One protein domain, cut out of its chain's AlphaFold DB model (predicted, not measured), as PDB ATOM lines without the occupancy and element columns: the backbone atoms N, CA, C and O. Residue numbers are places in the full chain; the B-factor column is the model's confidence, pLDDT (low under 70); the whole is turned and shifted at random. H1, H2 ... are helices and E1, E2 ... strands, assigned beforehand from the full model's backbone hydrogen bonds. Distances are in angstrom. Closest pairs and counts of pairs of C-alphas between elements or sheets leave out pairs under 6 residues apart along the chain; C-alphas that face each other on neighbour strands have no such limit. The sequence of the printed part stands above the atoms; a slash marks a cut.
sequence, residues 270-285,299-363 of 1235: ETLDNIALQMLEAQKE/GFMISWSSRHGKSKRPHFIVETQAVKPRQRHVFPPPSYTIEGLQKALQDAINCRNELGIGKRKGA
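This is residues 270 to 285 and 299 to 363 of the 1235 residues of an uncharacterized protein of Vitrella brassicaformis (strain CCMP3155) (UniProt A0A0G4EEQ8). A small meander sheet, each strand the antiparallel neighbour of the one before, is covered on one face by the long helix H2, whose residues 357 to 363 stick out; H1 packs beside E1. It makes two layers, H1 and H2 on one face of E1 E2 E3. The printed part has 81 residues, with two named helices and three named strands in the order H1, E1, E2, E3, H2 along the chain; the class is mixed, helices and strands, with 42 residues in the helices and 14 in the strands, and the whole is compact, with a radius of gyration of the C-alphas of 13.3 A and spans of 41 by 29 by 20 A.

E1, residues 300 to 304, and E2, residues 316 to 320, form a hairpin; N 303 and O 317 are within hydrogen-bond range, 2.9 A. E2 and E3, residues 328 to 331, form another; N 318 to O 329 is 2.9 A. H2, residues 338 to 363, runs along the strands at a height over the sheet of 8.7 A; its closest C-alpha pair with E2 is Val 318 and Ala 348, 6.5 A. H1, residues 270 to 285, is on the sheet; the C-alphas of Ala 276 and Trp 304 are 7.0 A apart. H1 and H2 are close but not clearly touching, closest C-alphas Ala 276 and Leu 341, 6.6 A. O i to N i+4 pairs are within range throughout H2, 11 of 12 in H1.

H1 begins at C-alpha 270 (182.841, 210.120, 205.333) and is 23.1 A long; H2 is 36.9 A, ending at C-alpha 363 (167.531, 230.313, 237.877). E1, E2 and E3 measure 13.7 A, 13.5 A and 10.0 A.

Residues 286 to 298 are cut out, a gap of 15.8 A between C-alphas 285 and 299. E1 to E2 is a long link. The model's pLDDT is under 70 at residues 299, 308 to 312, 322 to 325 and 356 to 363.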
ATOM      1  N   GLU A 270     181.558 209.576 204.883       85.62
ATOM      2  CA  GLU A 270     182.841 210.120 205.333       85.62
ATOM      3  C   GLU A 270     182.966 211.616 204.997       85.62
ATOM      4  O   GLU A 270     183.441 212.409 205.811       85.62
ATOM      5  N   THR A 271     182.465 212.044 203.836       85.94
ATOM      6  CA  THR A 271     182.377 213.467 203.475       85.94
ATOM      7  C   THR A 271     181.382 214.219 204.369       85.94
ATOM      8  O   THR A 271     181.692 215.323 204.815       85.94
ATOM      9  N   LEU A 272     180.234 213.616 204.706       83.81
ATOM     10  CA  LEU A 272     179.265 214.176 205.662       83.81
ATOM     11  C   LEU A 272     179.866 214.360 207.061       83.81
ATOM     12  O   LEU A 272     179.684 215.417 207.664       83.81
ATOM     13  N   ASP A 273     180.586 213.355 207.569       89.62
ATOM     14  CA  ASP A 273     181.255 213.427 208.871       89.62
ATOM     15  C   ASP A 273     182.317 214.537 208.901       89.62
ATOM     16  O   ASP A 273     182.354 215.326 209.848       89.62
ATOM     17  N   ASN A 274     183.141 214.644 207.854       90.38
ATOM     18  CA  ASN A 274     184.166 215.684 207.753       90.38
ATOM     19  C   ASN A 274     183.561 217.098 207.680       90.38
ATOM     20  O   ASN A 274     184.017 217.991 208.395       90.38
ATOM     21  N   ILE A 275     182.497 217.301 206.893       89.50
ATOM     22  CA  ILE A 275     181.789 218.593 206.805       89.50
ATOM     23  C   ILE A 275     181.124 218.944 208.146       89.50
ATOM     24  O   ILE A 275     181.288 220.058 208.642       89.50
ATOM     25  N   ALA A 276     180.438 217.994 208.793       88.06
ATOM     26  CA  ALA A 276     179.808 218.222 210.096       88.06
ATOM     27  C   ALA A 276     180.826 218.554 211.205       88.06
ATOM     28  O   ALA A 276     180.519 219.329 212.116       88.06
ATOM     29  N   LEU A 277     182.045 218.005 211.127       92.50
ATOM     30  CA  LEU A 277     183.153 218.359 212.016       92.50
ATOM     31  C   LEU A 277     183.728 219.748 211.708       92.50
ATOM     32  O   LEU A 277     183.893 220.528 212.644       92.50
ATOM     33  N   GLN A 278     183.960 220.096 210.437       92.06
ATOM     34  CA  GLN A 278     184.430 221.433 210.033       92.06
ATOM     35  C   GLN A 278     183.449 222.540 210.443       92.06
ATOM     36  O   GLN A 278     183.862 223.568 210.977       92.06
ATOM     37  N   MET A 279     182.144 222.313 210.284       90.69
ATOM     38  CA  MET A 279     181.111 223.261 210.717       90.69
ATOM     39  C   MET A 279     181.073 223.426 212.246       90.69
ATOM     40  O   MET A 279     180.856 224.529 212.745       90.69
ATOM     41  N   LEU A 280     181.340 222.356 213.006       88.88
ATOM     42  CA  LEU A 280     181.535 222.443 214.457       88.88
ATOM     43  C   LEU A 280     182.872 223.086 214.853       88.88
ATOM     44  O   LEU A 280     182.975 223.556 215.982       88.88
ATOM     45  N   GLU A 281     183.888 223.085 213.989       87.56
ATOM     46  CA  GLU A 281     185.157 223.794 214.197       87.56
ATOM     47  C   GLU A 281     184.936 225.307 214.055       87.56
ATOM     48  O   GLU A 281     185.094 226.036 215.033       87.56
ATOM     49  N   ALA A 282     184.423 225.746 212.899       82.44
ATOM     50  CA  ALA A 282     184.135 227.150 212.600       82.44
ATOM     51  C   ALA A 282     183.201 227.797 213.641       82.44
ATOM     52  O   ALA A 282     183.446 228.913 214.097       82.44
ATOM     53  N   GLN A 283     182.177 227.072 214.115       83.38
ATOM     54  CA  GLN A 283     181.280 227.580 215.160       83.38
ATOM     55  C   GLN A 283     181.998 227.852 216.501       83.38
ATOM     56  O   GLN A 283     181.565 228.727 217.248       83.38
ATOM     57  N   LYS A 284     183.097 227.149 216.836       80.81
ATOM     58  CA  LYS A 284     183.891 227.439 218.055       80.81
ATOM     59  C   LYS A 284     184.697 228.728 217.913       80.81
ATOM     60  O   LYS A 284     184.894 229.422 218.911       80.81
ATOM     61  N   GLU A 285     185.189 228.999 216.706       71.56
ATOM     62  CA  GLU A 285     185.992 230.182 216.390       71.56
ATOM     63  C   GLU A 285     185.110 231.434 216.426       71.56
ATOM     64  O   GLU A 285     185.413 232.367 217.171       71.56
ATOM     65  N   GLY A 299     179.270 224.556 230.460       62.59
ATOM     66  CA  GLY A 299     178.483 224.749 229.239       62.59
ATOM     67  C   GLY A 299     177.479 223.628 228.939       62.59
ATOM     68  O   GLY A 299     177.547 222.522 229.484       62.59
ATOM     69  N   PHE A 300     176.567 223.923 228.013       77.81
ATOM     70  CA  PHE A 300     175.913 222.912 227.181       77.81
ATOM     71  C   PHE A 300     176.894 222.512 226.073       77.81
ATOM     72  O   PHE A 300     177.629 223.363 225.578       77.81
ATOM     73  N   MET A 301     176.920 221.236 225.694       86.31
ATOM     74  CA  MET A 301     177.838 220.728 224.671       86.31
ATOM     75  C   MET A 301     177.041 220.253 223.459       86.31
ATOM     76  O   MET A 301     176.213 219.356 223.611       86.31
ATOM     77  N   ILE A 302     177.309 220.838 222.289       89.94
ATOM     78  CA  ILE A 302     176.917 220.265 220.995       89.94
ATOM     79  C   ILE A 302     178.029 219.296 220.571       89.94
ATOM     80  O   ILE A 302     179.211 219.606 220.728       89.94
ATOM     81  N   SER A 303     177.671 218.117 220.070       93.00
ATOM     82  CA  SER A 303     178.615 217.159 219.484       93.00
ATOM     83  C   SER A 303     177.994 216.403 218.311       93.00
ATOM     84  O   SER A 303     176.780 216.220 218.256       93.00
ATOM     85  N   TRP A 304     178.821 215.962 217.365       94.06
ATOM     86  CA  TRP A 304     178.396 215.134 216.235       94.06
ATOM     87  C   TRP A 304     178.492 213.634 216.560       94.06
ATOM     88  O   TRP A 304     179.351 213.211 217.339       94.06
ATOM     89  N   SER A 305     177.607 212.819 215.975       90.81
ATOM     90  CA  SER A 305     177.529 211.373 216.216       90.81
ATOM     91  C   SER A 305     177.574 210.538 214.928       90.81
ATOM     92  O   SER A 305     176.570 209.978 214.490       90.81
ATOM     93  N   SER A 306     178.788 210.371 214.401       81.69
ATOM     94  CA  SER A 306     179.235 209.485 213.297       81.69
ATOM     95  C   SER A 306     178.953 207.964 213.503       81.69
ATOM     96  O   SER A 306     179.563 207.081 212.906       81.69
ATOM     97  N   ARG A 307     178.040 207.556 214.403       72.81
ATOM     98  CA  ARG A 307     177.862 206.129 214.761       72.81
ATOM     99  C   ARG A 307     177.095 205.314 213.709       72.81
ATOM    100  O   ARG A 307     175.955 204.911 213.949       72.81
ATOM    101  N   HIS A 308     177.796 204.938 212.639       55.25
ATOM    102  CA  HIS A 308     177.406 203.971 211.602       55.25
ATOM    103  C   HIS A 308     177.293 202.518 212.120       55.25
ATOM    104  O   HIS A 308     177.944 201.588 211.649       55.25
ATOM    105  N   GLY A 309     176.431 202.302 213.116       55.03
ATOM    106  CA  GLY A 309     175.871 200.985 213.424       55.03
ATOM    107  C   GLY A 309     174.646 200.700 212.547       55.03
ATOM    108  O   GLY A 309     174.001 201.634 212.078       55.03
ATOM    109  N   LYS A 310     174.279 199.417 212.397       48.88
ATOM    110  CA  LYS A 310     173.250 198.870 211.473       48.88
ATOM    111  C   LYS A 310     171.834 199.498 211.493       48.88
ATOM    112  O   LYS A 310     170.966 199.021 210.772       48.88
ATOM    113  N   SER A 311     171.561 200.512 212.312       47.66
ATOM    114  CA  SER A 311     170.256 201.187 212.393       47.66
ATOM    115  C   SER A 311     170.306 202.640 212.891       47.66
ATOM    116  O   SER A 311     169.285 203.158 213.346       47.66
ATOM    117  N   LYS A 312     171.467 203.320 212.860       65.88
ATOM    118  CA  LYS A 312     171.588 204.697 213.385       65.88
ATOM    119  C   LYS A 312     172.139 205.682 212.358       65.88
ATOM    120  O   LYS A 312     173.263 205.556 211.892       65.88
ATOM    121  N   ARG A 313     171.299 206.670 212.040       82.12
ATOM    122  CA  ARG A 313     171.602 207.839 211.208       82.12
ATOM    123  C   ARG A 313     172.572 208.788 211.936       82.12
ATOM    124  O   ARG A 313     172.422 208.926 213.155       82.12
ATOM    125  N   PRO A 314     173.500 209.471 211.237       89.88
ATOM    126  CA  PRO A 314     174.276 210.572 211.812       89.88
ATOM    127  C   PRO A 314     173.375 211.700 212.336       89.88
ATOM    128  O   PRO A 314     172.265 211.886 211.831       89.88
ATOM    129  N   HIS A 315     173.812 212.401 213.382       92.25
ATOM    130  CA  HIS A 315     173.039 213.449 214.060       92.25
ATOM    131  C   HIS A 315     173.911 214.303 214.994       92.25
ATOM    132  O   HIS A 315     174.896 213.814 215.558       92.25
ATOM    133  N   PHE A 316     173.494 215.549 215.234       94.00
ATOM    134  CA  PHE A 316     174.012 216.365 216.335       94.00
ATOM    135  C   PHE A 316     173.330 215.984 217.660       94.00
ATOM    136  O   PHE A 316     172.167 215.573 217.693       94.00
ATOM    137  N   ILE A 317     174.054 216.119 218.770       91.94
ATOM    138  CA  ILE A 317     173.585 215.870 220.138       91.94
ATOM    139  C   ILE A 317     173.836 217.120 220.978       91.94
ATOM    140  O   ILE A 317     174.966 217.594 221.043       91.94
ATOM    141  N   VAL A 318     172.815 217.598 221.695       90.56
ATOM    142  CA  VAL A 318     172.961 218.624 222.741       90.56
ATOM    143  C   VAL A 318     172.910 217.947 224.114       90.56
ATOM    144  O   VAL A 318     171.875 217.402 224.507       90.56
ATOM    145  N   GLU A 319     174.023 217.967 224.857       87.81
ATOM    146  CA  GLU A 319     174.123 217.411 226.216       87.81
ATOM    147  C   GLU A 319     174.116 218.485 227.314       87.81
ATOM    148  O   GLU A 319     174.943 219.405 227.342       87.81
ATOM    149  N   THR A 320     173.233 218.304 228.303       80.88
ATOM    150  CA  THR A 320     173.175 219.159 229.497       80.88
ATOM    151  C   THR A 320     174.130 218.636 230.580       80.88
ATOM    152  O   THR A 320     173.816 217.661 231.269       80.88
ATOM    153  N   GLN A 321     175.287 219.275 230.796       70.06
ATOM    154  CA  GLN A 321     176.260 218.780 231.791       70.06
ATOM    155  C   GLN A 321     175.839 218.996 233.261       70.06
ATOM    156  O   GLN A 321     176.348 218.314 234.150       70.06
ATOM    157  N   ALA A 322     174.930 219.940 233.532       59.81
ATOM    158  CA  ALA A 322     174.664 220.450 234.883       59.81
ATOM    159  C   ALA A 322     173.599 219.687 235.702       59.81
ATOM    160  O   ALA A 322     173.487 219.928 236.902       59.81
ATOM    161  N   VAL A 323     172.817 218.789 235.089       49.88
ATOM    162  CA  VAL A 323     171.672 218.111 235.733       49.88
ATOM    163  C   VAL A 323     171.851 216.588 235.693       49.88
ATOM    164  O   VAL A 323     172.414 216.040 234.744       49.88
ATOM    165  N   LYS A 324     171.379 215.899 236.741       59.62
ATOM    166  CA  LYS A 324     171.191 214.441 236.772       59.62
ATOM    167  C   LYS A 324     169.690 214.136 236.913       59.62
ATOM    168  O   LYS A 324     169.097 214.688 237.837       59.62
ATOM    169  N   PRO A 325     169.099 213.254 236.083       58.00
ATOM    170  CA  PRO A 325     169.693 212.615 234.901       58.00
ATOM    171  C   PRO A 325     170.102 213.642 233.827       58.00
ATOM    172  O   PRO A 325     169.568 214.748 233.785       58.00
ATOM    173  N   ARG A 326     171.081 213.292 232.977       76.69
ATOM    174  CA  ARG A 326     171.477 214.156 231.851       76.69
ATOM    175  C   ARG A 326     170.380 214.132 230.794       76.69
ATOM    176  O   ARG A 326     170.009 213.051 230.342       76.69
ATOM    177  N   GLN A 327     169.928 215.303 230.359       81.69
ATOM    178  CA  GLN A 327     169.086 215.417 229.173       81.69
ATOM    179  C   GLN A 327     169.977 215.426 227.919       81.69
ATOM    180  O   GLN A 327     171.071 216.005 227.917       81.69
ATOM    181  N   ARG A 328     169.509 214.728 226.882       89.50
ATOM    182  CA  ARG A 328     170.127 214.595 225.559       89.50
ATOM    183  C   ARG A 328     169.063 214.906 224.521       89.50
ATOM    184  O   ARG A 328     168.058 214.202 224.474       89.50
ATOM    185  N   HIS A 329     169.302 215.920 223.705       90.88
ATOM    186  CA  HIS A 329     168.459 216.256 222.560       90.88
ATOM    187  C   HIS A 329     169.219 215.874 221.288       90.88
ATOM    188  O   HIS A 329     170.442 216.010 221.252       90.88
ATOM    189  N   VAL A 330     168.521 215.317 220.298       94.12
ATOM    190  CA  VAL A 330     169.115 214.689 219.110       94.12
ATOM    191  C   VAL A 330     168.525 215.329 217.860       94.12
ATOM    192  O   VAL A 330     167.311 215.304 217.682       94.12
ATOM    193  N   PHE A 331     169.397 215.858 217.006       94.62
ATOM    194  CA  PHE A 331     169.053 216.597 215.793       94.62
ATOM    195  C   PHE A 331     169.618 215.852 214.575       94.62
ATOM    196  O   PHE A 331     170.791 216.032 214.230       94.62
ATOM    197  N   PRO A 332     168.840 214.936 213.967       93.06
ATOM    198  CA  PRO A 332     169.207 214.330 212.695       93.06
ATOM    199  C   PRO A 332     169.026 215.355 211.562       93.06
ATOM    200  O   PRO A 332     168.062 216.121 211.597       93.06
ATOM    201  N   PRO A 333     169.899 215.371 210.543       91.88
ATOM    202  CA  PRO A 333     169.698 216.218 209.377       91.88
ATOM    203  C   PRO A 333     168.463 215.758 208.578       91.88
ATOM    204  O   PRO A 333     168.251 214.547 208.436       91.88
ATOM    205  N   PRO A 334     167.630 216.687 208.064       87.81
ATOM    206  CA  PRO A 334     166.444 216.347 207.272       87.81
ATOM    207  C   PRO A 334     166.804 215.758 205.898       87.81
ATOM    208  O   PRO A 334     166.035 214.973 205.350       87.81
ATOM    209  N   SER A 335     167.984 216.098 205.377       91.56
ATOM    210  CA  SER A 335     168.580 215.607 204.132       91.56
ATOM    211  C   SER A 335     170.085 215.405 204.324       91.56
ATOM    212  O   SER A 335     170.705 216.091 205.136       91.56
ATOM    213  N   TYR A 336     170.707 214.512 203.553       90.81
ATOM    214  CA  TYR A 336     172.167 214.329 203.549       90.81
ATOM    215  C   TYR A 336     172.871 215.278 202.562       90.81
ATOM    216  O   TYR A 336     173.753 214.896 201.800       90.81
ATOM    217  N   THR A 337     172.457 216.546 202.608       92.81
ATOM    218  CA  THR A 337     173.032 217.671 201.862       92.81
ATOM    219  C   THR A 337     173.693 218.657 202.830       92.81
ATOM    220  O   THR A 337     173.434 218.619 204.037       92.81
ATOM    221  N   ILE A 338     174.526 219.569 202.315       89.81
ATOM    222  CA  ILE A 338     175.171 220.619 203.128       89.81
ATOM    223  C   ILE A 338     174.109 221.461 203.859       89.81
ATOM    224  O   ILE A 338     174.215 221.671 205.064       89.81
ATOM    225  N   GLU A 339     173.029 221.837 203.169       90.81
ATOM    226  CA  GLU A 339     171.871 222.543 203.739       90.81
ATOM    227  C   GLU A 339     171.190 221.756 204.874       90.81
ATOM    228  O   GLU A 339     170.776 222.330 205.882       90.81
ATOM    229  N   GLY A 340     171.097 220.427 204.749       91.31
ATOM    230  CA  GLY A 340     170.538 219.557 205.785       91.31
ATOM    231  C   GLY A 340     171.414 219.493 207.039       91.31
ATOM    232  O   GLY A 340     170.897 219.545 208.160       91.31
ATOM    233  N   LEU A 341     172.741 219.451 206.870       92.19
ATOM    234  CA  LEU A 341     173.691 219.579 207.980       92.19
ATOM    235  C   LEU A 341     173.631 220.975 208.618       92.19
ATOM    236  O   LEU A 341     173.599 221.071 209.844       92.19
ATOM    237  N   GLN A 342     173.555 222.041 207.813       93.44
ATOM    238  CA  GLN A 342     173.420 223.424 208.291       93.44
ATOM    239  C   GLN A 342     172.148 223.597 209.116       93.44
ATOM    240  O   GLN A 342     172.215 224.091 210.240       93.44
ATOM    241  N   LYS A 343     171.008 223.109 208.617       93.75
ATOM    242  CA  LYS A 343     169.734 223.183 209.331       93.75
ATOM    243  C   LYS A 343     169.760 222.411 210.650       93.75
ATOM    244  O   LYS A 343     169.374 222.972 211.667       93.75
ATOM    245  N   ALA A 344     170.280 221.182 210.686       93.62
ATOM    246  CA  ALA A 344     170.358 220.429 211.943       93.62
ATOM    247  C   ALA A 344     171.395 220.978 212.939       93.62
ATOM    248  O   ALA A 344     171.197 220.841 214.149       93.62
ATOM    249  N   LEU A 345     172.469 221.623 212.467       94.75
ATOM    250  CA  LEU A 345     173.378 222.369 213.339       94.75
ATOM    251  C   LEU A 345     172.687 223.620 213.896       94.75
ATOM    252  O   LEU A 345     172.762 223.861 215.099       94.75
ATOM    253  N   GLN A 346     171.956 224.365 213.062       94.81
ATOM    254  CA  GLN A 346     171.182 225.529 213.489       94.81
ATOM    255  C   GLN A 346     170.083 225.143 214.486       94.81
ATOM    256  O   GLN A 346     169.951 225.800 215.511       94.81
ATOM    257  N   ASP A 347     169.355 224.047 214.263       94.12
ATOM    258  CA  ASP A 347     168.349 223.529 215.199       94.12
ATOM    259  C   ASP A 347     168.989 223.078 216.529       94.12
ATOM    260  O   ASP A 347     168.445 223.336 217.607       94.12
ATOM    261  N   ALA A 348     170.193 222.491 216.493       92.81
ATOM    262  CA  ALA A 348     170.959 222.163 217.697       92.81
ATOM    263  C   ALA A 348     171.477 223.414 218.439       92.81
ATOM    264  O   ALA A 348     171.487 223.431 219.675       92.81
ATOM    265  N   ILE A 349     171.873 224.472 217.722       91.62
ATOM    266  CA  ILE A 349     172.251 225.781 218.284       91.62
ATOM    267  C   ILE A 349     171.025 226.477 218.885       91.62
ATOM    268  O   ILE A 349     171.093 226.938 220.024       91.62
ATOM    269  N   ASN A 350     169.891 226.483 218.182       91.25
ATOM    270  CA  ASN A 350     168.615 227.015 218.655       91.25
ATOM    271  C   ASN A 350     168.196 226.296 219.942       91.25
ATOM    272  O   ASN A 350     168.035 226.946 220.970       91.25
ATOM    273  N   CYS A 351     168.180 224.959 219.954       90.75
ATOM    274  CA  CYS A 351     167.890 224.175 221.157       90.75
ATOM    275  C   CYS A 351     168.900 224.420 222.293       90.75
ATOM    276  O   CYS A 351     168.511 224.491 223.461       90.75
ATOM    277  N   ARG A 352     170.201 224.568 222.000       90.12
ATOM    278  CA  ARG A 352     171.210 224.939 223.009       90.12
ATOM    279  C   ARG A 352     170.887 226.304 223.621       90.12
ATOM    280  O   ARG A 352     170.964 226.459 224.842       90.12
ATOM    281  N   ASN A 353     170.523 227.270 222.784       85.00
ATOM    282  CA  ASN A 353     170.182 228.624 223.192       85.00
ATOM    283  C   ASN A 353     168.870 228.624 223.996       85.00
ATOM    284  O   ASN A 353     168.852 229.167 225.094       85.00
ATOM    285  N   GLU A 354     167.828 227.919 223.556       84.31
ATOM    286  CA  GLU A 354     166.557 227.722 224.271       84.31
ATOM    287  C   GLU A 354     166.725 227.018 225.620       84.31
ATOM    288  O   GLU A 354     166.162 227.462 226.616       84.31
ATOM    289  N   LEU A 355     167.529 225.952 225.707       81.12
ATOM    290  CA  LEU A 355     167.809 225.271 226.977       81.12
ATOM    291  C   LEU A 355     168.651 226.147 227.918       81.12
ATOM    292  O   LEU A 355     168.462 226.107 229.141       81.12
ATOM    293  N   GLY A 356     169.558 226.951 227.356       69.06
ATOM    294  CA  GLY A 356     170.319 227.971 228.071       69.06
ATOM    295  C   GLY A 356     169.426 229.090 228.607       69.06
ATOM    296  O   GLY A 356     169.524 229.433 229.785       69.06
ATOM    297  N   ILE A 357     168.521 229.606 227.777       54.06
ATOM    298  CA  ILE A 357     167.554 230.657 228.103       54.06
ATOM    299  C   ILE A 357     166.524 230.126 229.098       54.06
ATOM    300  O   ILE A 357     166.362 230.728 230.148       54.06
ATOM    301  N   GLY A 358     165.892 228.976 228.863       44.94
ATOM    302  CA  GLY A 358     164.869 228.398 229.741       44.94
ATOM    303  C   GLY A 358     165.377 228.138 231.161       44.94
ATOM    304  O   GLY A 358     164.729 228.517 232.136       44.94
ATOM    305  N   LYS A 359     166.592 227.587 231.311       45.09
ATOM    306  CA  LYS A 359     167.190 227.374 232.644       45.09
ATOM    307  C   LYS A 359     167.836 228.635 233.240       45.09
ATOM    308  O   LYS A 359     168.008 228.687 234.456       45.09
ATOM    309  N   ARG A 360     168.110 229.686 232.452       39.69
ATOM    310  CA  ARG A 360     168.478 231.026 232.969       39.69
ATOM    311  C   ARG A 360     167.258 231.882 233.340       39.69
ATOM    312  O   ARG A 360     167.327 232.578 234.347       39.69
ATOM    313  N   LYS A 361     166.126 231.768 232.640       37.50
ATOM    314  CA  LYS A 361     164.843 232.371 233.037       37.50
ATOM    315  C   LYS A 361     164.357 231.789 234.374       37.50
ATOM    316  O   LYS A 361     163.943 232.534 235.249       37.50
ATOM    317  N   GLY A 362     164.545 230.484 234.601       35.88
ATOM    318  CA  GLY A 362     164.236 229.856 235.895       35.88
ATOM    319  C   GLY A 362     165.204 230.170 237.054       35.88
ATOM    320  O   GLY A 362     164.763 230.258 238.196       35.88
ATOM    321  N   ALA A 363     166.516 230.313 236.802       33.25
ATOM    322  CA  ALA A 363     167.531 230.313 237.877       33.25
ATOM    323  C   ALA A 363     168.621 231.407 237.809       33.25
ATOM    324  O   ALA A 363     169.524 231.415 238.646       33.25
TER     325      ALA A 363